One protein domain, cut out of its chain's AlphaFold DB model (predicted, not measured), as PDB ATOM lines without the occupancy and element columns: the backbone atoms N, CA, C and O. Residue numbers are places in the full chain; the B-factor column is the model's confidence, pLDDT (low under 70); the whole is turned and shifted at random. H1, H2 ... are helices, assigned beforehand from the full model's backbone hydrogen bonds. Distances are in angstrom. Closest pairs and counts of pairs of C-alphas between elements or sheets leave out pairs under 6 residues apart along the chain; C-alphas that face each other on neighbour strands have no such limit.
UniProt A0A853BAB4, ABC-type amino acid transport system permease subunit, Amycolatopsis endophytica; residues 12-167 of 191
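What this domain is: This is residues 12 to 167 of the 191 residues of the protein "ABC-type amino acid transport system permease subunit" of Amycolatopsis endophytica (UniProt A0A853BAB4). Four long helices, H1, H3, H4 and H6, make an elongated up-and-down bundle, each running against the one before it in the chain, with H1 through the middle, H3 and H4 packed on it, and H6 side by side with H4. The last part of H1 runs on to one end of the bundle, where the short helices H2 and H5 pack on it and the two long links lie. The printed part has 156 residues with six named helices, H1 to H6 in order, and no named strand; the class is all helix. It is only just compact, close to loose, with a radius of gyration of the C-alphas of 17.8 A, and spans 55 by 33 by 21 A.

Where its parts are: Find C-alpha 12 at (65.934, 74.125, 74.391); from there H1, residues 12 to 43, runs 45.7 A to C-alpha 43 at (82.767, 116.490, 76.974). Next come H2, residues 45 to 50, and H3, residues 71 to 98, which is 39.7 A long with a kink of 29 degrees near residue 85. Read on to H4, residues 104 to 124, 30.0 A long, and to H5, residues 137 to 143. H6, residues 145 to 166, runs 30.8 A and ends with C-alpha 166 at (87.207, 74.912, 82.620).

How they stand to each other: Begin at the hub, H1, which touches the five other helices. It touches H3 at a steep tilt of 39 degrees, opposite ways; the closest C-alphas, of Cys 23 and Gly 81, are 4.3 A apart. It touches H4 at a steep tilt of 44 degrees, the same way, with the C-alphas of Gly 28 and Ala 116 closest at 3.8 A. H3 and H4 form a helical hairpin at a shallow tilt of 21 degrees; H3 touches H4 with residues 85 to 97 alone, the C-alphas of Thr 93 and Ala 104 coming closest at 5.0 A. On H4, look at Gly 110: its C-alpha is 4.1 A from that of Ala 157 in H6, the closest pair of these two helices, which touch at a shallow tilt of 18 degrees, opposite ways. H1 and H6 only just touch, with 3 pairs of C-alphas within 8 A, the closest those of Tyr 35 and Gly 145 at 7.7 A. H2 touches residues 37 to 41 of H1 alone, closest at the C-alphas of Gly 41 and Ala 48, 5.3 A. H5 touches residues 39 to 43 of H1 alone, closest at the C-alphas of Arg 39 and Val 142, 5.8 A. H3 and H6 are apart. In H1 to H5 every O i to N i+4 pair is within hydrogen-bond range; in H6, 17 of 18 are.

The domain as a whole: The C-alphas farthest apart, those of Arg 98 and Gly 133, are 56.1 A from each other. The printed part has no cut; the links from H2 to H3 and from H4 to H5 are long. Look there for pLDDT under 70, at residues 54 to 63 and 131 to 135; the mean of the printed part is 87.6.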
ATOM      1  N   GLY A  12      66.361  73.188  73.345       88.62
ATOM      2  CA  GLY A  12      65.934  74.125  74.391       88.62
ATOM      3  C   GLY A  12      67.068  75.010  74.918       88.62
ATOM      4  O   GLY A  12      66.863  76.201  75.135       88.62
ATOM      5  N   THR A  13      68.275  74.455  75.073       90.50
ATOM      6  CA  THR A  13      69.465  75.235  75.441       90.50
ATOM      7  C   THR A  13      69.825  76.240  74.359       90.50
ATOM      8  O   THR A  13      70.088  77.394  74.683       90.50
ATOM      9  N   VAL A  14      69.817  75.834  73.088       94.31
ATOM     10  CA  VAL A  14      70.140  76.728  71.968       94.31
ATOM     11  C   VAL A  14      69.148  77.888  71.911       94.31
ATOM     12  O   VAL A  14      69.573  79.041  71.921       94.31
ATOM     13  N   THR A  15      67.843  77.610  71.955       95.19
ATOM     14  CA  THR A  15      66.804  78.651  71.919       95.19
ATOM     15  C   THR A  15      66.926  79.624  73.089       95.19
ATOM     16  O   THR A  15      66.906  80.835  72.879       95.19
ATOM     17  N   ALA A  16      67.099  79.120  74.316       94.31
ATOM     18  CA  ALA A  16      67.257  79.977  75.490       94.31
ATOM     19  C   ALA A  16      68.534  80.835  75.410       94.31
ATOM     20  O   ALA A  16      68.503  82.018  75.742       94.31
ATOM     21  N   THR A  17      69.624  80.264  74.889       95.31
ATOM     22  CA  THR A  17      70.905  80.964  74.709       95.31
ATOM     23  C   THR A  17      70.800  82.083  73.674       95.31
ATOM     24  O   THR A  17      71.276  83.193  73.904       95.31
ATOM     25  N   VAL A  18      70.155  81.824  72.536       96.94
ATOM     26  CA  VAL A  18      69.914  82.859  71.521       96.94
ATOM     27  C   VAL A  18      69.047  83.972  72.103       96.94
ATOM     28  O   VAL A  18      69.351  85.147  71.918       96.94
ATOM     29  N   LEU A  19      68.011  83.617  72.864       96.75
ATOM     30  CA  LEU A  19      67.147  84.604  73.499       96.75
ATOM     31  C   LEU A  19      67.916  85.471  74.507       96.75
ATOM     32  O   LEU A  19      67.787  86.691  74.464       96.75
ATOM     33  N   VAL A  20      68.755  84.881  75.370       96.88
ATOM     34  CA  VAL A  20      69.534  85.664  76.349       96.88
ATOM     35  C   VAL A  20      70.577  86.552  75.666       96.88
ATOM     36  O   VAL A  20      70.807  87.664  76.130       96.88
ATOM     37  N   LEU A  21      71.151  86.116  74.538       97.25
ATOM     38  CA  LEU A  21      72.041  86.939  73.712       97.25
ATOM     39  C   LEU A  21      71.313  88.160  73.135       97.25
ATOM     40  O   LEU A  21      71.802  89.279  73.265       97.25
ATOM     41  N   VAL A  22      70.137  87.960  72.530       97.50
ATOM     42  CA  VAL A  22      69.348  89.049  71.925       97.50
ATOM     43  C   VAL A  22      68.859  90.029  72.990       97.50
ATOM     44  O   VAL A  22      69.030  91.238  72.844       97.50
ATOM     45  N   CYS A  23      68.305  89.529  74.095       97.31
ATOM     46  CA  CYS A  23      67.881  90.383  75.202       97.31
ATOM     47  C   CYS A  23      69.070  91.113  75.837       97.31
ATOM     48  O   CYS A  23      68.967  92.298  76.150       97.31
ATOM     49  N   GLY A  24      70.217  90.437  75.962       96.94
ATOM     50  CA  GLY A  24      71.476  91.048  76.368       96.94
ATOM     51  C   GLY A  24      71.864  92.207  75.452       96.94
ATOM     52  O   GLY A  24      72.173  93.284  75.949       96.94
ATOM     53  N   ALA A  25      71.765  92.043  74.129       97.44
ATOM     54  CA  ALA A  25      72.052  93.114  73.171       97.44
ATOM     55  C   ALA A  25      71.147  94.336  73.351       97.44
ATOM     56  O   ALA A  25      71.636  95.464  73.317       97.44
ATOM     57  N   PHE A  26      69.861  94.137  73.638       96.56
ATOM     58  CA  PHE A  26      68.953  95.246  73.944       96.56
ATOM     59  C   PHE A  26      69.303  95.965  75.253       96.56
ATOM     60  O   PHE A  26      69.219  97.191  75.324       96.56
ATOM     61  N   VAL A  27      69.762  95.235  76.273       95.19
ATOM     62  CA  VAL A  27      70.336  95.856  77.479       95.19
ATOM     63  C   VAL A  27      71.620  96.622  77.134       95.19
ATOM     64  O   VAL A  27      71.827  97.726  77.631       95.19
ATOM     65  N   GLY A  28      72.445  96.091  76.229       95.50
ATOM     66  CA  GLY A  28      73.623  96.765  75.682       95.50
ATOM     67  C   GLY A  28      73.301  98.094  74.996       95.50
ATOM     68  O   GLY A  28      73.985  99.084  75.245       95.50
ATOM     69  N   PHE A  29      72.230  98.145  74.197       94.50
ATOM     70  CA  PHE A  29      71.727  99.388  73.603       94.50
ATOM     71  C   PHE A  29      71.403 100.423  74.676       94.50
ATOM     72  O   PHE A  29      71.859 101.557  74.606       94.50
ATOM     73  N   TRP A  30      70.676 100.022  75.713       92.44
ATOM     74  CA  TRP A  30      70.332 100.931  76.800       92.44
ATOM     75  C   TRP A  30      71.561 101.439  77.569       92.44
ATOM     76  O   TRP A  30      71.653 102.633  77.857       92.44
ATOM     77  N   LEU A  31      72.533 100.562  77.845       93.44
ATOM     78  CA  LEU A  31      73.803 100.957  78.462       93.44
ATOM     79  C   LEU A  31      74.559 101.969  77.598       93.44
ATOM     80  O   LEU A  31      75.085 102.941  78.135       93.44
ATOM     81  N   ALA A  32      74.585 101.781  76.276       93.00
ATOM     82  CA  ALA A  32      75.193 102.734  75.352       93.00
ATOM     83  C   ALA A  32      74.457 104.079  75.341       93.00
ATOM     84  O   ALA A  32      75.118 105.113  75.303       93.00
ATOM     85  N   SER A  33      73.126 104.092  75.444       89.50
ATOM     86  CA  SER A  33      72.351 105.336  75.553       89.50
ATOM     87  C   SER A  33      72.653 106.112  76.832       89.50
ATOM     88  O   SER A  33      72.824 107.326  76.790       89.50
ATOM     89  N   ILE A  34      72.752 105.432  77.977       88.44
ATOM     90  CA  ILE A  34      73.136 106.089  79.238       88.44
ATOM     91  C   ILE A  34      74.576 106.578  79.175       88.44
ATOM     92  O   ILE A  34      74.884 107.677  79.641       88.44
ATOM     93  N   TYR A  35      75.454 105.759  78.602       90.69
ATOM     94  CA  TYR A  35      76.840 106.135  78.430       90.69
ATOM     95  C   TYR A  35      76.969 107.394  77.576       90.69
ATOM     96  O   TYR A  35      77.768 108.259  77.915       90.69
ATOM     97  N   ASP A  36      76.166 107.531  76.520       88.75
ATOM     98  CA  ASP A  36      76.193 108.720  75.675       88.75
ATOM     99  C   ASP A  36      75.760 109.986  76.422       88.75
ATOM    100  O   ASP A  36      76.452 110.999  76.351       88.75
ATOM    101  N   VAL A  37      74.704 109.906  77.242       87.56
ATOM    102  CA  VAL A  37      74.283 111.016  78.119       87.56
ATOM    103  C   VAL A  37      75.432 111.476  79.016       87.56
ATOM    104  O   VAL A  37      75.708 112.672  79.126       87.56
ATOM    105  N   PHE A  38      76.139 110.525  79.632       86.81
ATOM    106  CA  PHE A  38      77.304 110.819  80.463       86.81
ATOM    107  C   PHE A  38      78.469 111.391  79.643       86.81
ATOM    108  O   PHE A  38      79.064 112.397  80.026       86.81
ATOM    109  N   ARG A  39      78.778 110.773  78.500       89.19
ATOM    110  CA  ARG A  39      79.873 111.152  77.605       89.19
ATOM    111  C   ARG A  39      79.711 112.581  77.111       89.19
ATOM    112  O   ARG A  39      80.632 113.378  77.256       89.19
ATOM    113  N   VAL A  40      78.542 112.911  76.573       87.25
ATOM    114  CA  VAL A  40      78.241 114.253  76.071       87.25
ATOM    115  C   VAL A  40      78.204 115.258  77.221       87.25
ATOM    116  O   VAL A  40      78.792 116.325  77.094       87.25
ATOM    117  N   GLY A  41      77.611 114.916  78.369       84.25
ATOM    118  CA  GLY A  41      77.597 115.804  79.538       84.25
ATOM    119  C   GLY A  41      78.993 116.167  80.061       84.25
ATOM    120  O   GLY A  41      79.215 117.290  80.504       84.25
ATOM    121  N   VAL A  42      79.953 115.242  79.984       85.19
ATOM    122  CA  VAL A  42      81.343 115.497  80.396       85.19
ATOM    123  C   VAL A  42      82.121 116.284  79.340       85.19
ATOM    124  O   VAL A  42      82.925 117.141  79.702       85.19
ATOM    125  N   LEU A  43      81.919 115.980  78.058       86.12
ATOM    126  CA  LEU A  43      82.767 116.490  76.974       86.12
ATOM    127  C   LEU A  43      82.253 117.783  76.342       86.12
ATOM    128  O   LEU A  43      83.057 118.616  75.938       86.12
ATOM    129  N   ASP A  44      80.938 117.968  76.266       84.94
ATOM    130  CA  ASP A  44      80.321 119.126  75.629       84.94
ATOM    131  C   ASP A  44      78.984 119.461  76.301       84.94
ATOM    132  O   ASP A  44      77.904 119.016  75.906       84.94
ATOM    133  N   ASN A  45      79.060 120.294  77.341       82.56
ATOM    134  CA  ASN A  45      77.884 120.763  78.076       82.56
ATOM    135  C   ASN A  45      76.911 121.568  77.198       82.56
ATOM    136  O   ASN A  45      75.706 121.573  77.465       82.56
ATOM    137  N   ALA A  46      77.405 122.253  76.163       82.50
ATOM    138  CA  ALA A  46      76.555 123.019  75.257       82.50
ATOM    139  C   ALA A  46      75.731 122.080  74.368       82.50
ATOM    140  O   ALA A  46      74.523 122.284  74.207       82.50
ATOM    141  N   LEU A  47      76.357 121.020  73.849       82.50
ATOM    142  CA  LEU A  47      75.669 119.942  73.147       82.50
ATOM    143  C   LEU A  47      74.706 119.203  74.082       82.50
ATOM    144  O   LEU A  47      73.554 119.010  73.709       82.50
ATOM    145  N   ALA A  48      75.111 118.873  75.311       82.38
ATOM    146  CA  ALA A  48      74.243 118.207  76.288       82.38
ATOM    147  C   ALA A  48      72.941 118.988  76.550       82.38
ATOM    148  O   ALA A  48      71.860 118.397  76.580       82.38
ATOM    149  N   ASN A  49      73.028 120.316  76.672       81.75
ATOM    150  CA  ASN A  49      71.859 121.177  76.861       81.75
ATOM    151  C   ASN A  49      70.963 121.200  75.607       81.75
ATOM    152  O   ASN A  49      69.741 121.098  75.702       81.75
ATOM    153  N   ARG A  50      71.559 121.254  74.406       79.31
ATOM    154  CA  ARG A  50      70.823 121.193  73.127       79.31
ATOM    155  C   ARG A  50      70.110 119.860  72.906       79.31
ATOM    156  O   ARG A  50      68.979 119.845  72.427       79.31
ATOM    157  N   LEU A  51      70.746 118.753  73.283       77.56
ATOM    158  CA  LEU A  51      70.158 117.411  73.218       77.56
ATOM    159  C   LEU A  51      69.136 117.158  74.344       77.56
ATOM    160  O   LEU A  51      68.501 116.107  74.368       77.56
ATOM    161  N   GLY A  52      68.965 118.093  75.288       76.19
ATOM    162  CA  GLY A  52      68.057 117.928  76.428       76.19
ATOM    163  C   GLY A  52      68.532 116.882  77.445       76.19
ATOM    164  O   GLY A  52      67.727 116.332  78.195       76.19
ATOM    165  N   TYR A  53      69.833 116.577  77.471       77.25
ATOM    166  CA  TYR A  53      70.449 115.687  78.464       77.25
ATOM    167  C   TYR A  53      70.618 116.377  79.820       77.25
ATOM    168  O   TYR A  53      70.552 115.728  80.862       77.25
ATOM    169  N   THR A  54      70.793 117.698  79.803       66.38
ATOM    170  CA  THR A  54      70.898 118.556  80.984       66.38
ATOM    171  C   THR A  54      69.871 119.690  80.883       66.38
ATOM    172  O   THR A  54      70.057 120.634  80.128       66.38
ATOM    173  N   GLY A  55      68.765 119.600  81.634       58.97
ATOM    174  CA  GLY A  55      67.719 120.634  81.687       58.97
ATOM    175  C   GLY A  55      66.295 120.120  81.438       58.97
ATOM    176  O   GLY A  55      66.056 118.921  81.346       58.97
ATOM    177  N   GLU A  56      65.336 121.046  81.347       51.84
ATOM    178  CA  GLU A  56      63.887 120.776  81.239       51.84
ATOM    179  C   GLU A  56      63.384 120.693  79.776       51.84
ATOM    180  O   GLU A  56      62.183 120.638  79.512       51.84
ATOM    181  N   ILE A  57      64.297 120.676  78.796       52.44
ATOM    182  CA  ILE A  57      63.957 120.552  77.372       52.44
ATOM    183  C   ILE A  57      63.656 119.079  77.075       52.44
ATOM    184  O   ILE A  57      64.523 118.294  76.702       52.44
ATOM    185  N   THR A  58      62.400 118.688  77.280       52.91
ATOM    186  CA  THR A  58      61.916 117.306  77.111       52.91
ATOM    187  C   THR A  58      61.631 116.919  75.655       52.91
ATOM    188  O   THR A  58      61.499 115.732  75.358       52.91
ATOM    189  N   SER A  59      61.601 117.894  74.742       53.81
ATOM    190  CA  SER A  59      61.469 117.702  73.294       53.81
ATOM    191  C   SER A  59      62.401 118.662  72.547       53.81
ATOM    192  O   SER A  59      61.977 119.741  72.124       53.81
ATOM    193  N   SER A  60      63.685 118.321  72.430       57.56
ATOM    194  CA  SER A  60      64.571 119.089  71.554       57.56
ATOM    195  C   SER A  60      64.307 118.713  70.091       57.56
ATOM    196  O   SER A  60      63.911 117.592  69.774       57.56
ATOM    197  N   THR A  61      64.479 119.674  69.187       56.50
ATOM    198  CA  THR A  61      64.372 119.457  67.732       56.50
ATOM    199  C   THR A  61      65.543 118.620  67.193       56.50
ATOM    200  O   THR A  61      65.448 118.075  66.099       56.50
ATOM    201  N   ASP A  62      66.600 118.469  67.997       67.88
ATOM    202  CA  ASP A  62      67.850 117.778  67.683       67.88
ATOM    203  C   ASP A  62      67.951 116.435  68.438       67.88
ATOM    204  O   ASP A  62      69.011 116.093  68.960       67.88
ATOM    205  N   ASP A  63      66.847 115.682  68.557       69.44
ATOM    206  CA  ASP A  63      66.862 114.363  69.212       69.44
ATOM    207  C   ASP A  63      67.837 113.438  68.457       69.44
ATOM    208  O   ASP A  63      67.662 113.206  67.251       69.44
ATOM    209  N   PRO A  64      68.894 112.923  69.110       72.38
ATOM    210  CA  PRO A  64      69.857 112.081  68.433       72.38
ATOM    211  C   PRO A  64      69.188 110.754  68.070       72.38
ATOM    212  O   PRO A  64      68.651 110.045  68.921       72.38
ATOM    213  N   LEU A  65      69.236 110.426  66.781       83.81
ATOM    214  CA  LEU A  65      68.662 109.217  66.193       83.81
ATOM    215  C   LEU A  65      69.788 108.230  65.850       83.81
ATOM    216  O   LEU A  65      70.120 108.081  64.666       83.81
ATOM    217  N   PRO A  66      70.411 107.558  66.837       82.75
ATOM    218  CA  PRO A  66      71.479 106.606  66.563       82.75
ATOM    219  C   PRO A  66      70.941 105.496  65.662       82.75
ATOM    220  O   PRO A  66      69.967 104.818  65.994       82.75
ATOM    221  N   HIS A  67      71.550 105.336  64.486       87.44
ATOM    222  CA  HIS A  67      71.089 104.393  63.456       87.44
ATOM    223  C   HIS A  67      69.611 104.567  63.054       87.44
ATOM    224  O   HIS A  67      68.957 103.605  62.654       87.44
ATOM    225  N   GLY A  68      69.063 105.781  63.178       85.94
ATOM    226  CA  GLY A  68      67.657 106.073  62.877       85.94
ATOM    227  C   GLY A  68      66.661 105.609  63.948       85.94
ATOM    228  O   GLY A  68      65.453 105.651  63.709       85.94
ATOM    229  N   LEU A  69      67.128 105.158  65.117       86.19
ATOM    230  CA  LEU A  69      66.260 104.709  66.204       86.19
ATOM    231  C   LEU A  69      65.772 105.897  67.032       86.19
ATOM    232  O   LEU A  69      66.569 106.623  67.619       86.19
ATOM    233  N   SER A  70      64.450 106.055  67.131       86.81
ATOM    234  CA  SER A  70      63.852 107.057  68.013       86.81
ATOM    235  C   SER A  70      64.020 106.693  69.487       86.81
ATOM    236  O   SER A  70      64.096 105.515  69.857       86.81
ATOM    237  N   ARG A  71      63.983 107.704  70.361       81.50
ATOM    238  CA  ARG A  71      64.029 107.508  71.815       81.50
ATOM    239  C   ARG A  71      62.947 106.546  72.317       81.50
ATOM    240  O   ARG A  71      63.218 105.700  73.165       81.50
ATOM    241  N   GLY A  72      61.741 106.626  71.750       85.31
ATOM    242  CA  GLY A  72      60.644 105.706  72.061       85.31
ATOM    243  C   GLY A  72      60.980 104.250  71.728       85.31
ATOM    244  O   GLY A  72      60.719 103.361  72.537       85.31
ATOM    245  N   VAL A  73      61.630 104.001  70.586       88.88
ATOM    246  CA  VAL A  73      62.100 102.657  70.216       88.88
ATOM    247  C   VAL A  73      63.171 102.171  71.191       88.88
ATOM    248  O   VAL A  73      63.083 101.036  71.652       88.88
ATOM    249  N   LEU A  74      64.130 103.017  71.580       86.81
ATOM    250  CA  LEU A  74      65.153 102.649  72.567       86.81
ATOM    251  C   LEU A  74      64.549 102.284  73.934       86.81
ATOM    252  O   LEU A  74      64.997 101.326  74.561       86.81
ATOM    253  N   VAL A  75      63.501 102.989  74.378       88.50
ATOM    254  CA  VAL A  75      62.770 102.655  75.615       88.50
ATOM    255  C   VAL A  75      62.056 101.309  75.494       88.50
ATOM    256  O   VAL A  75      62.143 100.488  76.407       88.50
ATOM    257  N   VAL A  76      61.385 101.044  74.370       91.75
ATOM    258  CA  VAL A  76      60.732  99.746  74.129       91.75
ATOM    259  C   VAL A  76      61.762  98.619  74.109       91.75
ATOM    260  O   VAL A  76      61.574  97.612  74.792       91.75
ATOM    261  N   LEU A  77      62.871  98.798  73.385       91.50
ATOM    262  CA  LEU A  77      63.972  97.837  73.341       91.50
ATOM    263  C   LEU A  77      64.543  97.592  74.738       91.50
ATOM    264  O   LEU A  77      64.772  96.440  75.088       91.50
ATOM    265  N   TYR A  78      64.691  98.628  75.567       89.31
ATOM    266  CA  TYR A  78      65.102  98.468  76.960       89.31
ATOM    267  C   TYR A  78      64.113  97.622  77.767       89.31
ATOM    268  O   TYR A  78      64.533  96.661  78.405       89.31
ATOM    269  N   VAL A  79      62.811  97.926  77.734       93.31
ATOM    270  CA  VAL A  79      61.805  97.171  78.506       93.31
ATOM    271  C   VAL A  79      61.777  95.704  78.067       93.31
ATOM    272  O   VAL A  79      61.802  94.801  78.909       93.31
ATOM    273  N   VAL A  80      61.793  95.459  76.754       94.44
ATOM    274  CA  VAL A  80      61.854  94.109  76.176       94.44
ATOM    275  C   VAL A  80      63.162  93.410  76.548       94.44
ATOM    276  O   VAL A  80      63.145  92.245  76.932       94.44
ATOM    277  N   GLY A  81      64.291  94.113  76.473       93.00
ATOM    278  CA  GLY A  81      65.610  93.604  76.829       93.00
ATOM    279  C   GLY A  81      65.725  93.250  78.305       93.00
ATOM    280  O   GLY A  81      66.197  92.169  78.634       93.00
ATOM    281  N   PHE A  82      65.243  94.113  79.197       93.31
ATOM    282  CA  PHE A  82      65.322  93.936  80.644       93.31
ATOM    283  C   PHE A  82      64.419  92.799  81.134       93.31
ATOM    284  O   PHE A  82      64.879  91.879  81.810       93.31
ATOM    285  N   ILE A  83      63.140  92.800  80.750       95.75
ATOM    286  CA  ILE A  83      62.225  91.704  81.106       95.75
ATOM    287  C   ILE A  83      62.687  90.409  80.430       95.75
ATOM    288  O   ILE A  83      62.755  89.350  81.059       95.75
ATOM    289  N   GLY A  84      63.056  90.505  79.153       93.81
ATOM    290  CA  GLY A  84      63.528  89.385  78.360       93.81
ATOM    291  C   GLY A  84      64.794  88.755  78.930       93.81
ATOM    292  O   GLY A  84      64.852  87.534  79.013       93.81
ATOM    293  N   VAL A  85      65.773  89.540  79.399       94.31
ATOM    294  CA  VAL A  85      67.011  88.987  79.963       94.31
ATOM    295  C   VAL A  85      66.740  88.271  81.279       94.31
ATOM    296  O   VAL A  85      67.295  87.199  81.477       94.31
ATOM    297  N   ILE A  86      65.835  88.766  82.133       95.69
ATOM    298  CA  ILE A  86      65.453  88.079  83.381       95.69
ATOM    299  C   ILE A  86      64.877  86.690  83.070       95.69
ATOM    300  O   ILE A  86      65.312  85.682  83.637       95.69
ATOM    301  N   VAL A  87      63.932  86.622  82.129       96.31
ATOM    302  CA  VAL A  87      63.277  85.364  81.739       96.31
ATOM    303  C   VAL A  87      64.249  84.438  81.003       96.31
ATOM    304  O   VAL A  87      64.360  83.257  81.339       96.31
ATOM    305  N   ALA A  88      64.984  84.959  80.023       95.56
ATOM    306  CA  ALA A  88      65.908  84.189  79.196       95.56
ATOM    307  C   ALA A  88      67.113  83.684  79.992       95.56
ATOM    308  O   ALA A  88      67.562  82.559  79.773       95.56
ATOM    309  N   PHE A  89      67.605  84.461  80.956       95.81
ATOM    310  CA  PHE A  89      68.654  84.043  81.880       95.81
ATOM    311  C   PHE A  89      68.207  82.851  82.729       95.81
ATOM    312  O   PHE A  89      68.912  81.837  82.805       95.81
ATOM    313  N   ALA A  90      67.009  82.933  83.318       95.00
ATOM    314  CA  ALA A  90      66.436  81.838  84.090       95.00
ATOM    315  C   ALA A  90      66.225  80.592  83.214       95.00
ATOM    316  O   ALA A  90      66.657  79.498  83.583       95.00
ATOM    317  N   ALA A  91      65.645  80.756  82.022       94.69
ATOM    318  CA  ALA A  91      65.427  79.668  81.072       94.69
ATOM    319  C   ALA A  91      66.744  79.009  80.630       94.69
ATOM    320  O   ALA A  91      66.851  77.781  80.618       94.69
ATOM    321  N   THR A  92      67.771  79.810  80.337       94.56
ATOM    322  CA  THR A  92      69.103  79.324  79.949       94.56
ATOM    323  C   THR A  92      69.718  78.520  81.086       94.56
ATOM    324  O   THR A  92      70.089  77.362  80.884       94.56
ATOM    325  N   THR A  93      69.716  79.071  82.301       94.31
ATOM    326  CA  THR A  93      70.247  78.406  83.497       94.31
ATOM    327  C   THR A  93      69.524  77.086  83.772       94.31
ATOM    328  O   THR A  93      70.166  76.056  83.974       94.31
ATOM    329  N   VAL A  94      68.188  77.072  83.731       94.38
ATOM    330  CA  VAL A  94      67.384  75.855  83.936       94.38
ATOM    331  C   VAL A  94      67.666  74.821  82.846       94.38
ATOM    332  O   VAL A  94      67.852  73.644  83.156       94.38
ATOM    333  N   SER A  95      67.745  75.237  81.579       92.06
ATOM    334  CA  SER A  95      68.021  74.326  80.463       92.06
ATOM    335  C   SER A  95      69.390  73.646  80.597       92.06
ATOM    336  O   SER A  95      69.494  72.441  80.370       92.06
ATOM    337  N   ARG A  96      70.422  74.382  81.034       91.94
ATOM    338  CA  ARG A  96      71.769  73.847  81.282       91.94
ATOM    339  C   ARG A  96      71.803  72.962  82.534       91.94
ATOM    340  O   ARG A  96      72.409  71.895  82.516       91.94
ATOM    341  N   ARG A  97      71.074  73.318  83.596       91.25
ATOM    342  CA  ARG A  97      70.964  72.469  84.799       91.25
ATOM    343  C   ARG A  97      70.286  71.125  84.525       91.25
ATOM    344  O   ARG A  97      70.661  70.134  85.143       91.25
ATOM    345  N   ARG A  98      69.343  71.046  83.576       89.69
ATOM    346  CA  ARG A  98      68.708  69.769  83.180       89.69
ATOM    347  C   ARG A  98      69.702  68.752  82.620       89.69
ATOM    348  O   ARG A  98      69.504  67.559  82.808       89.69
ATOM    349  N   ILE A  99      70.776  69.217  81.985       88.69
ATOM    350  CA  ILE A  99      71.880  68.366  81.519       88.69
ATOM    351  C   ILE A  99      73.025  68.281  82.540       88.69
ATOM    352  O   ILE A  99      74.119  67.863  82.183       88.69
ATOM    353  N   ARG A 100      72.767  68.654  83.804       86.62
ATOM    354  CA  ARG A 100      73.721  68.640  84.925       86.62
ATOM    355  C   ARG A 100      74.954  69.524  84.709       86.62
ATOM    356  O   ARG A 100      76.047  69.169  85.132       86.62
ATOM    357  N   ASP A 101      74.782  70.679  84.067       87.00
ATOM    358  CA  ASP A 101      75.860  71.667  83.972       87.00
ATOM    359  C   ASP A 101      76.127  72.332  85.338       87.00
ATOM    360  O   ASP A 101      75.229  73.022  85.842       87.00
ATOM    361  N   PRO A 102      77.323  72.159  85.939       82.88
ATOM    362  CA  PRO A 102      77.670  72.778  87.221       82.88
ATOM    363  C   PRO A 102      77.738  74.307  87.130       82.88
ATOM    364  O   PRO A 102      77.376  75.000  88.076       82.88
ATOM    365  N   GLU A 103      78.115  74.837  85.966       90.94
ATOM    366  CA  GLU A 103      78.374  76.262  85.744       90.94
ATOM    367  C   GLU A 103      77.314  76.904  84.842       90.94
ATOM    368  O   GLU A 103      77.577  77.827  84.069       90.94
ATOM    369  N   ALA A 104      76.071  76.424  84.945       91.31
ATOM    370  CA  ALA A 104      74.938  76.937  84.177       91.31
ATOM    371  C   ALA A 104      74.747  78.463  84.309       91.31
ATOM    372  O   ALA A 104      74.308  79.116  83.363       91.31
ATOM    373  N   VAL A 105      75.075  79.019  85.481       93.75
ATOM    374  CA  VAL A 105      74.984  80.457  85.770       93.75
ATOM    375  C   VAL A 105      76.087  81.229  85.050       93.75
ATOM    376  O   VAL A 105      75.787  82.217  84.383       93.75
ATOM    377  N   ALA A 106      77.340  80.768  85.135       93.12
ATOM    378  CA  ALA A 106      78.463  81.396  84.444       93.12
ATOM    379  C   ALA A 106      78.259  81.369  82.921       93.12
ATOM    380  O   ALA A 106      78.483  82.375  82.251       93.12
ATOM    381  N   TYR A 107      77.722  80.268  82.385       94.31
ATOM    382  CA  TYR A 107      77.308  80.184  80.984       94.31
ATOM    383  C   TYR A 107      76.266  81.250  80.618       94.31
ATOM    384  O   TYR A 107      76.473  82.027  79.688       94.31
ATOM    385  N   ALA A 108      75.156  81.317  81.363       95.50
ATOM    386  CA  ALA A 108      74.071  82.251  81.073       95.50
ATOM    387  C   ALA A 108      74.512  83.722  81.206       95.50
ATOM    388  O   ALA A 108      74.154  84.539  80.356       95.50
ATOM    389  N   LEU A 109      75.325  84.048  82.219       96.06
ATOM    390  CA  LEU A 109      75.934  85.374  82.387       96.06
ATOM    391  C   LEU A 109      76.861  85.710  81.219       96.06
ATOM    392  O   LEU A 109      76.746  86.785  80.637       96.06
ATOM    393  N   GLY A 110      77.745  84.783  80.843       95.94
ATOM    394  CA  GLY A 110      78.680  84.966  79.738       95.94
ATOM    395  C   GLY A 110      77.974  85.219  78.405       95.94
ATOM    396  O   GLY A 110      78.339  86.140  77.673       95.94
ATOM    397  N   CYS A 111      76.908  84.473  78.111       96.44
ATOM    398  CA  CYS A 111      76.086  84.706  76.923       96.44
ATOM    399  C   CYS A 111      75.361  86.059  76.985       96.44
ATOM    400  O   CYS A 111      75.426  86.824  76.025       96.44
ATOM    401  N   GLY A 112      74.728  86.398  78.111       96.44
ATOM    402  CA  GLY A 112      74.048  87.688  78.271       96.44
ATOM    403  C   GLY A 112      74.992  88.886  78.106       96.44
ATOM    404  O   GLY A 112      74.674  89.823  77.375       96.44
ATOM    405  N   LEU A 113      76.182  88.828  78.714       97.00
ATOM    406  CA  LEU A 113      77.201  89.877  78.617       97.00
ATOM    407  C   LEU A 113      77.823  89.974  77.223       97.00
ATOM    408  O   LEU A 113      78.096  91.080  76.766       97.00
ATOM    409  N   THR A 114      77.991  88.851  76.520       97.88
ATOM    410  CA  THR A 114      78.394  88.864  75.102       97.88
ATOM    411  C   THR A 114      77.373  89.629  74.262       97.88
ATOM    412  O   THR A 114      77.744  90.489  73.464       97.88
ATOM    413  N   GLY A 115      76.083  89.353  74.482       97.00
ATOM    414  CA  GLY A 115      74.993  90.090  73.850       97.00
ATOM    415  C   GLY A 115      75.080  91.582  74.159       97.00
ATOM    416  O   GLY A 115      75.113  92.396  73.239       97.00
ATOM    417  N   ALA A 116      75.200  91.939  75.440       97.56
ATOM    418  CA  ALA A 116      75.298  93.328  75.882       97.56
ATOM    419  C   ALA A 116      76.508  94.065  75.297       97.56
ATOM    420  O   ALA A 116      76.363  95.205  74.865       97.56
ATOM    421  N   ALA A 117      77.674  93.419  75.216       97.50
ATOM    422  CA  ALA A 117      78.863  93.987  74.589       97.50
ATOM    423  C   ALA A 117      78.633  94.287  73.101       97.50
ATOM    424  O   ALA A 117      78.945  95.384  72.640       97.50
ATOM    425  N   ALA A 118      78.045  93.340  72.362       97.00
ATOM    426  CA  ALA A 118      77.743  93.510  70.942       97.00
ATOM    427  C   ALA A 118      76.701  94.613  70.706       97.00
ATOM    428  O   ALA A 118      76.885  95.463  69.834       97.00
ATOM    429  N   GLY A 119      75.636  94.631  71.513       95.88
ATOM    430  CA  GLY A 119      74.616  95.672  71.457       95.88
ATOM    431  C   GLY A 119      75.198  97.052  71.748       95.88
ATOM    432  O   GLY A 119      75.019  97.980  70.961       95.88
ATOM    433  N   PHE A 120      75.968  97.170  72.833       96.62
ATOM    434  CA  PHE A 120      76.639  98.416  73.191       96.62
ATOM    435  C   PHE A 120      77.532  98.908  72.053       96.62
ATOM    436  O   PHE A 120      77.385 100.047  71.620       96.62
ATOM    437  N   ALA A 121      78.430  98.050  71.555       95.88
ATOM    438  CA  ALA A 121      79.370  98.406  70.498       95.88
ATOM    439  C   ALA A 121      78.645  98.887  69.238       95.88
ATOM    440  O   ALA A 121      79.041  99.892  68.658       95.88
ATOM    441  N   TRP A 122      77.560  98.214  68.848       95.44
ATOM    442  CA  TRP A 122      76.760  98.620  67.698       95.44
ATOM    443  C   TRP A 122      76.114  99.992  67.895       95.44
ATOM    444  O   TRP A 122      76.256 100.861  67.041       95.44
ATOM    445  N   LEU A 123      75.408 100.219  69.009       92.44
ATOM    446  CA  LEU A 123      74.734 101.503  69.211       92.44
ATOM    447  C   LEU A 123      75.742 102.644  69.390       92.44
ATOM    448  O   LEU A 123      75.509 103.743  68.895       92.44
ATOM    449  N   ALA A 124      76.885 102.365  70.023       90.69
ATOM    450  CA  ALA A 124      77.935 103.343  70.266       90.69
ATOM    451  C   ALA A 124      78.465 104.001  68.980       90.69
ATOM    452  O   ALA A 124      78.820 105.178  69.010       90.69
ATOM    453  N   THR A 125      78.482 103.291  67.846       91.12
ATOM    454  CA  THR A 125      78.927 103.861  66.561       91.12
ATOM    455  C   THR A 125      77.897 104.784  65.907       91.12
ATOM    456  O   THR A 125      78.206 105.399  64.890       91.12
ATOM    457  N   GLY A 126      76.668 104.837  66.424       85.06
ATOM    458  CA  GLY A 126      75.586 105.667  65.891       85.06
ATOM    459  C   GLY A 126      75.454 107.035  66.563       85.06
ATOM    460  O   GLY A 126      74.645 107.841  66.112       85.06
ATOM    461  N   TRP A 127      76.203 107.294  67.638       84.75
ATOM    462  CA  TRP A 127      76.091 108.527  68.420       84.75
ATOM    463  C   TRP A 127      76.823 109.714  67.781       84.75
ATOM    464  O   TRP A 127      77.810 109.521  67.065       84.75
ATOM    465  N   PRO A 128      76.367 110.956  68.041       75.62
ATOM    466  CA  PRO A 128      76.972 112.146  67.464       75.62
ATOM    467  C   PRO A 128      78.430 112.311  67.910       75.62
ATOM    468  O   PRO A 128      78.816 111.959  69.030       75.62
ATOM    469  N   ALA A 129      79.251 112.869  67.019       78.94
ATOM    470  CA  ALA A 129      80.601 113.285  67.367       78.94
ATOM    471  C   ALA A 129      80.538 114.434  68.382       78.94
ATOM    472  O   ALA A 129      79.696 115.325  68.265       78.94
ATOM    473  N   VAL A 130      81.426 114.397  69.370       79.38
ATOM    474  CA  VAL A 130      81.551 115.444  70.383       79.38
ATOM    475  C   VAL A 130      82.822 116.238  70.086       79.38
ATOM    476  O   VAL A 130      83.791 115.670  69.588       79.38
ATOM    477  N   ASN A 131      82.797 117.554  70.306       67.81
ATOM    478  CA  ASN A 131      83.965 118.400  70.085       67.81
ATOM    479  C   ASN A 131      84.830 118.436  71.348       67.81
ATOM    480  O   ASN A 131      84.492 119.094  72.326       67.81
ATOM    481  N   ASP A 132      85.986 117.782  71.293       66.69
ATOM    482  CA  ASP A 132      86.879 117.558  72.441       66.69
ATOM    483  C   ASP A 132      87.763 118.772  72.798       66.69
ATOM    484  O   ASP A 132      88.844 118.603  73.362       66.69
ATOM    485  N   GLY A 133      87.347 119.991  72.433       57.31
ATOM    486  CA  GLY A 133      88.211 121.173  72.273       57.31
ATOM    487  C   GLY A 133      89.122 121.524  73.458       57.31
ATOM    488  O   GLY A 133      90.166 122.131  73.242       57.31
ATOM    489  N   GLU A 134      88.780 121.095  74.677       57.09
ATOM    490  CA  GLU A 134      89.611 121.229  75.886       57.09
ATOM    491  C   GLU A 134      89.513 119.999  76.818       57.09
ATOM    492  O   GLU A 134      89.576 120.110  78.045       57.09
ATOM    493  N   ALA A 135      89.321 118.795  76.270       62.59
ATOM    494  CA  ALA A 135      89.174 117.596  77.091       62.59
ATOM    495  C   ALA A 135      90.500 117.226  77.789       62.59
ATOM    496  O   ALA A 135      91.454 116.768  77.160       62.59
ATOM    497  N   GLY A 136      90.559 117.379  79.118       77.44
ATOM    498  CA  GLY A 136      91.641 116.819  79.937       77.44
ATOM    499  C   GLY A 136      91.686 115.282  79.876       77.44
ATOM    500  O   GLY A 136      90.803 114.647  79.305       77.44
ATOM    501  N   ALA A 137      92.670 114.651  80.529       82.50
ATOM    502  CA  ALA A 137      92.881 113.191  80.467       82.50
ATOM    503  C   ALA A 137      91.625 112.350  80.790       82.50
ATOM    504  O   ALA A 137      91.387 111.309  80.178       82.50
ATOM    505  N   PHE A 138      90.793 112.818  81.728       82.88
ATOM    506  CA  PHE A 138      89.509 112.194  82.044       82.88
ATOM    507  C   PHE A 138      88.501 112.302  80.890       82.88
ATOM    508  O   PHE A 138      87.839 111.322  80.565       82.88
ATOM    509  N   GLY A 139      88.422 113.458  80.227       83.06
ATOM    510  CA  GLY A 139      87.581 113.639  79.049       83.06
ATOM    511  C   GLY A 139      88.014 112.717  77.909       83.06
ATOM    512  O   GLY A 139      87.190 111.996  77.358       83.06
ATOM    513  N   THR A 140      89.316 112.609  77.636       83.56
ATOM    514  CA  THR A 140      89.823 111.649  76.641       83.56
ATOM    515  C   THR A 140      89.406 110.209  76.972       83.56
ATOM    516  O   THR A 140      88.923 109.488  76.102       83.56
ATOM    517  N   PHE A 141      89.521 109.791  78.237       86.88
ATOM    518  CA  PHE A 141      89.078 108.463  78.677       86.88
ATOM    519  C   PHE A 141      87.576 108.225  78.439       86.88
ATOM    520  O   PHE A 141      87.178 107.152  77.976       86.88
ATOM    521  N   VAL A 142      86.742 109.228  78.720       86.81
ATOM    522  CA  VAL A 142      85.293 109.176  78.481       86.81
ATOM    523  C   VAL A 142      84.963 109.199  76.980       86.81
ATOM    524  O   VAL A 142      84.064 108.491  76.529       86.81
ATOM    525  N   GLY A 143      85.734 109.920  76.165       83.88
ATOM    526  CA  GLY A 143      85.598 109.919  74.704       83.88
ATOM    527  C   GLY A 143      85.798 108.530  74.091       83.88
ATOM    528  O   GLY A 143      85.027 108.112  73.227       83.88
ATOM    529  N   PHE A 144      86.758 107.753  74.605       88.25
ATOM    530  CA  PHE A 144      87.027 106.378  74.156       88.25
ATOM    531  C   PHE A 144      86.061 105.315  74.707       88.25
ATOM    532  O   PHE A 144      86.234 104.119  74.448       88.25
ATOM    533  N   GLY A 145      85.024 105.719  75.436       85.94
ATOM    534  CA  GLY A 145      84.015 104.830  76.006       85.94
ATOM    535  C   GLY A 145      83.352 103.853  75.062       85.94
ATOM    536  O   GLY A 145      83.143 102.696  75.421       85.94
ATOM    537  N   GLY A 146      83.095 104.297  73.830       88.12
ATOM    538  CA  GLY A 146      82.551 103.452  72.766       88.12
ATOM    539  C   GLY A 146      83.395 102.204  72.482       88.12
ATOM    540  O   GLY A 146      82.873 101.226  71.958       88.12
ATOM    541  N   VAL A 147      84.679 102.217  72.858       90.25
ATOM    542  CA  VAL A 147      85.627 101.116  72.657       90.25
ATOM    543  C   VAL A 147      85.887 100.357  73.954       90.25
ATOM    544  O   VAL A 147      85.745  99.135  73.985       90.25
ATOM    545  N   TRP A 148      86.261 101.038  75.042       92.69
ATOM    546  CA  TRP A 148      86.689 100.323  76.248       92.69
ATOM    547  C   TRP A 148      85.521  99.682  77.009       92.69
ATOM    548  O   TRP A 148      85.693  98.592  77.550       92.69
ATOM    549  N   VAL A 149      84.328 100.292  77.021       94.00
ATOM    550  CA  VAL A 149      83.150  99.728  77.708       94.00
ATOM    551  C   VAL A 149      82.748  98.367  77.122       94.00
ATOM    552  O   VAL A 149      82.676  97.403  77.892       94.00
ATOM    553  N   PRO A 150      82.534  98.209  75.798       94.62
ATOM    554  CA  PRO A 150      82.185  96.906  75.244       94.62
ATOM    555  C   PRO A 150      83.341  95.908  75.357       94.62
ATOM    556  O   PRO A 150      83.080  94.721  75.536       94.62
ATOM    557  N   VAL A 151      84.603  96.358  75.335       96.19
ATOM    558  CA  VAL A 151      85.765  95.487  75.591       96.19
ATOM    559  C   VAL A 151      85.752  94.939  77.018       96.19
ATOM    560  O   VAL A 151      85.987  93.747  77.200       96.19
ATOM    561  N   ILE A 152      85.432  95.753  78.028       96.62
ATOM    562  CA  ILE A 152      85.290  95.272  79.411       96.62
ATOM    563  C   ILE A 152      84.126  94.284  79.519       96.62
ATOM    564  O   ILE A 152      84.298  93.211  80.096       96.62
ATOM    565  N   LEU A 153      82.965  94.599  78.933       96.88
ATOM    566  CA  LEU A 153      81.813  93.688  78.925       96.88
ATOM    567  C   LEU A 153      82.161  92.346  78.266       96.88
ATOM    568  O   LEU A 153      81.870  91.292  78.832       96.88
ATOM    569  N   ALA A 154      82.837  92.375  77.116       96.94
ATOM    570  CA  ALA A 154      83.314  91.183  76.422       96.94
ATOM    571  C   ALA A 154      84.381  90.429  77.232       96.94
ATOM    572  O   ALA A 154      84.377  89.202  77.250       96.94
ATOM    573  N   GLY A 155      85.262  91.138  77.940       97.31
ATOM    574  CA  GLY A 155      86.259  90.548  78.833       97.31
ATOM    575  C   GLY A 155      85.618  89.788  79.994       97.31
ATOM    576  O   GLY A 155      85.968  88.635  80.240       97.31
ATOM    577  N   ILE A 156      84.621  90.380  80.658       97.31
ATOM    578  CA  ILE A 156      83.857  89.703  81.719       97.31
ATOM    579  C   ILE A 156      83.077  88.521  81.134       97.31
ATOM    580  O   ILE A 156      83.091  87.434  81.710       97.31
ATOM    581  N   ALA A 157      82.455  88.691  79.963       96.69
ATOM    582  CA  ALA A 157      81.766  87.608  79.269       96.69
ATOM    583  C   ALA A 157      82.704  86.425  78.985       96.69
ATOM    584  O   ALA A 157      82.367  85.278  79.282       96.69
ATOM    585  N   ALA A 158      83.902  86.707  78.467       96.44
ATOM    586  CA  ALA A 158      84.929  85.715  78.194       96.44
ATOM    587  C   ALA A 158      85.396  85.014  79.473       96.44
ATOM    588  O   ALA A 158      85.539  83.796  79.462       96.44
ATOM    589  N   LEU A 159      85.565  85.740  80.584       96.44
ATOM    590  CA  LEU A 159      85.889  85.146  81.885       96.44
ATOM    591  C   LEU A 159      84.777  84.208  82.373       96.44
ATOM    592  O   LEU A 159      85.067  83.083  82.771       96.44
ATOM    593  N   CYS A 160      83.510  84.617  82.290       95.06
ATOM    594  CA  CYS A 160      82.376  83.766  82.659       95.06
ATOM    595  C   CYS A 160      82.303  82.497  81.793       95.06
ATOM    596  O   CYS A 160      82.116  81.394  82.313       95.06
ATOM    597  N   LEU A 161      82.497  82.630  80.479       93.69
ATOM    598  CA  LEU A 161      82.523  81.491  79.559       93.69
ATOM    599  C   LEU A 161      83.758  80.611  79.768       93.69
ATOM    600  O   LEU A 161      83.667  79.395  79.618       93.69
ATOM    601  N   PHE A 162      84.892  81.194  80.152       93.88
ATOM    602  CA  PHE A 162      86.095  80.453  80.502       93.88
ATOM    603  C   PHE A 162      85.877  79.622  81.766       93.88
ATOM    604  O   PHE A 162      86.136  78.424  81.734       93.88
ATOM    605  N   VAL A 163      85.311  80.208  82.828       91.44
ATOM    606  CA  VAL A 163      84.923  79.489  84.057       91.44
ATOM    607  C   VAL A 163      83.988  78.326  83.727       91.44
ATOM    608  O   VAL A 163      84.249  77.186  84.118       91.44
ATOM    609  N   TRP A 164      82.952  78.586  82.926       91.88
ATOM    610  CA  TRP A 164      82.056  77.538  82.440       91.88
ATOM    611  C   TRP A 164      82.793  76.438  81.670       91.88
ATOM    612  O   TRP A 164      82.484  75.257  81.824       91.88
ATOM    613  N   TRP A 165      83.770  76.802  80.843       89.69
ATOM    614  CA  TRP A 165      84.526  75.862  80.025       89.69
ATOM    615  C   TRP A 165      85.493  74.999  80.842       89.69
ATOM    616  O   TRP A 165      85.682  73.817  80.533       89.69
ATOM    617  N   THR A 166      86.127  75.568  81.869       89.25
ATOM    618  CA  THR A 166      87.207  74.912  82.620       89.25
ATOM    619  C   THR A 166      86.746  74.125  83.831       89.25
ATOM    620  O   THR A 166      87.490  73.246  84.263       89.25
ATOM    621  N   ASN A 167      85.557  74.393  84.367       82.88
ATOM    622  CA  ASN A 167      85.074  73.708  85.561       82.88
ATOM    623  C   ASN A 167      84.244  72.477  85.177       82.88
ATOM    624  O   ASN A 167      83.076  72.559  84.792       82.88
TER     625      ASN A 167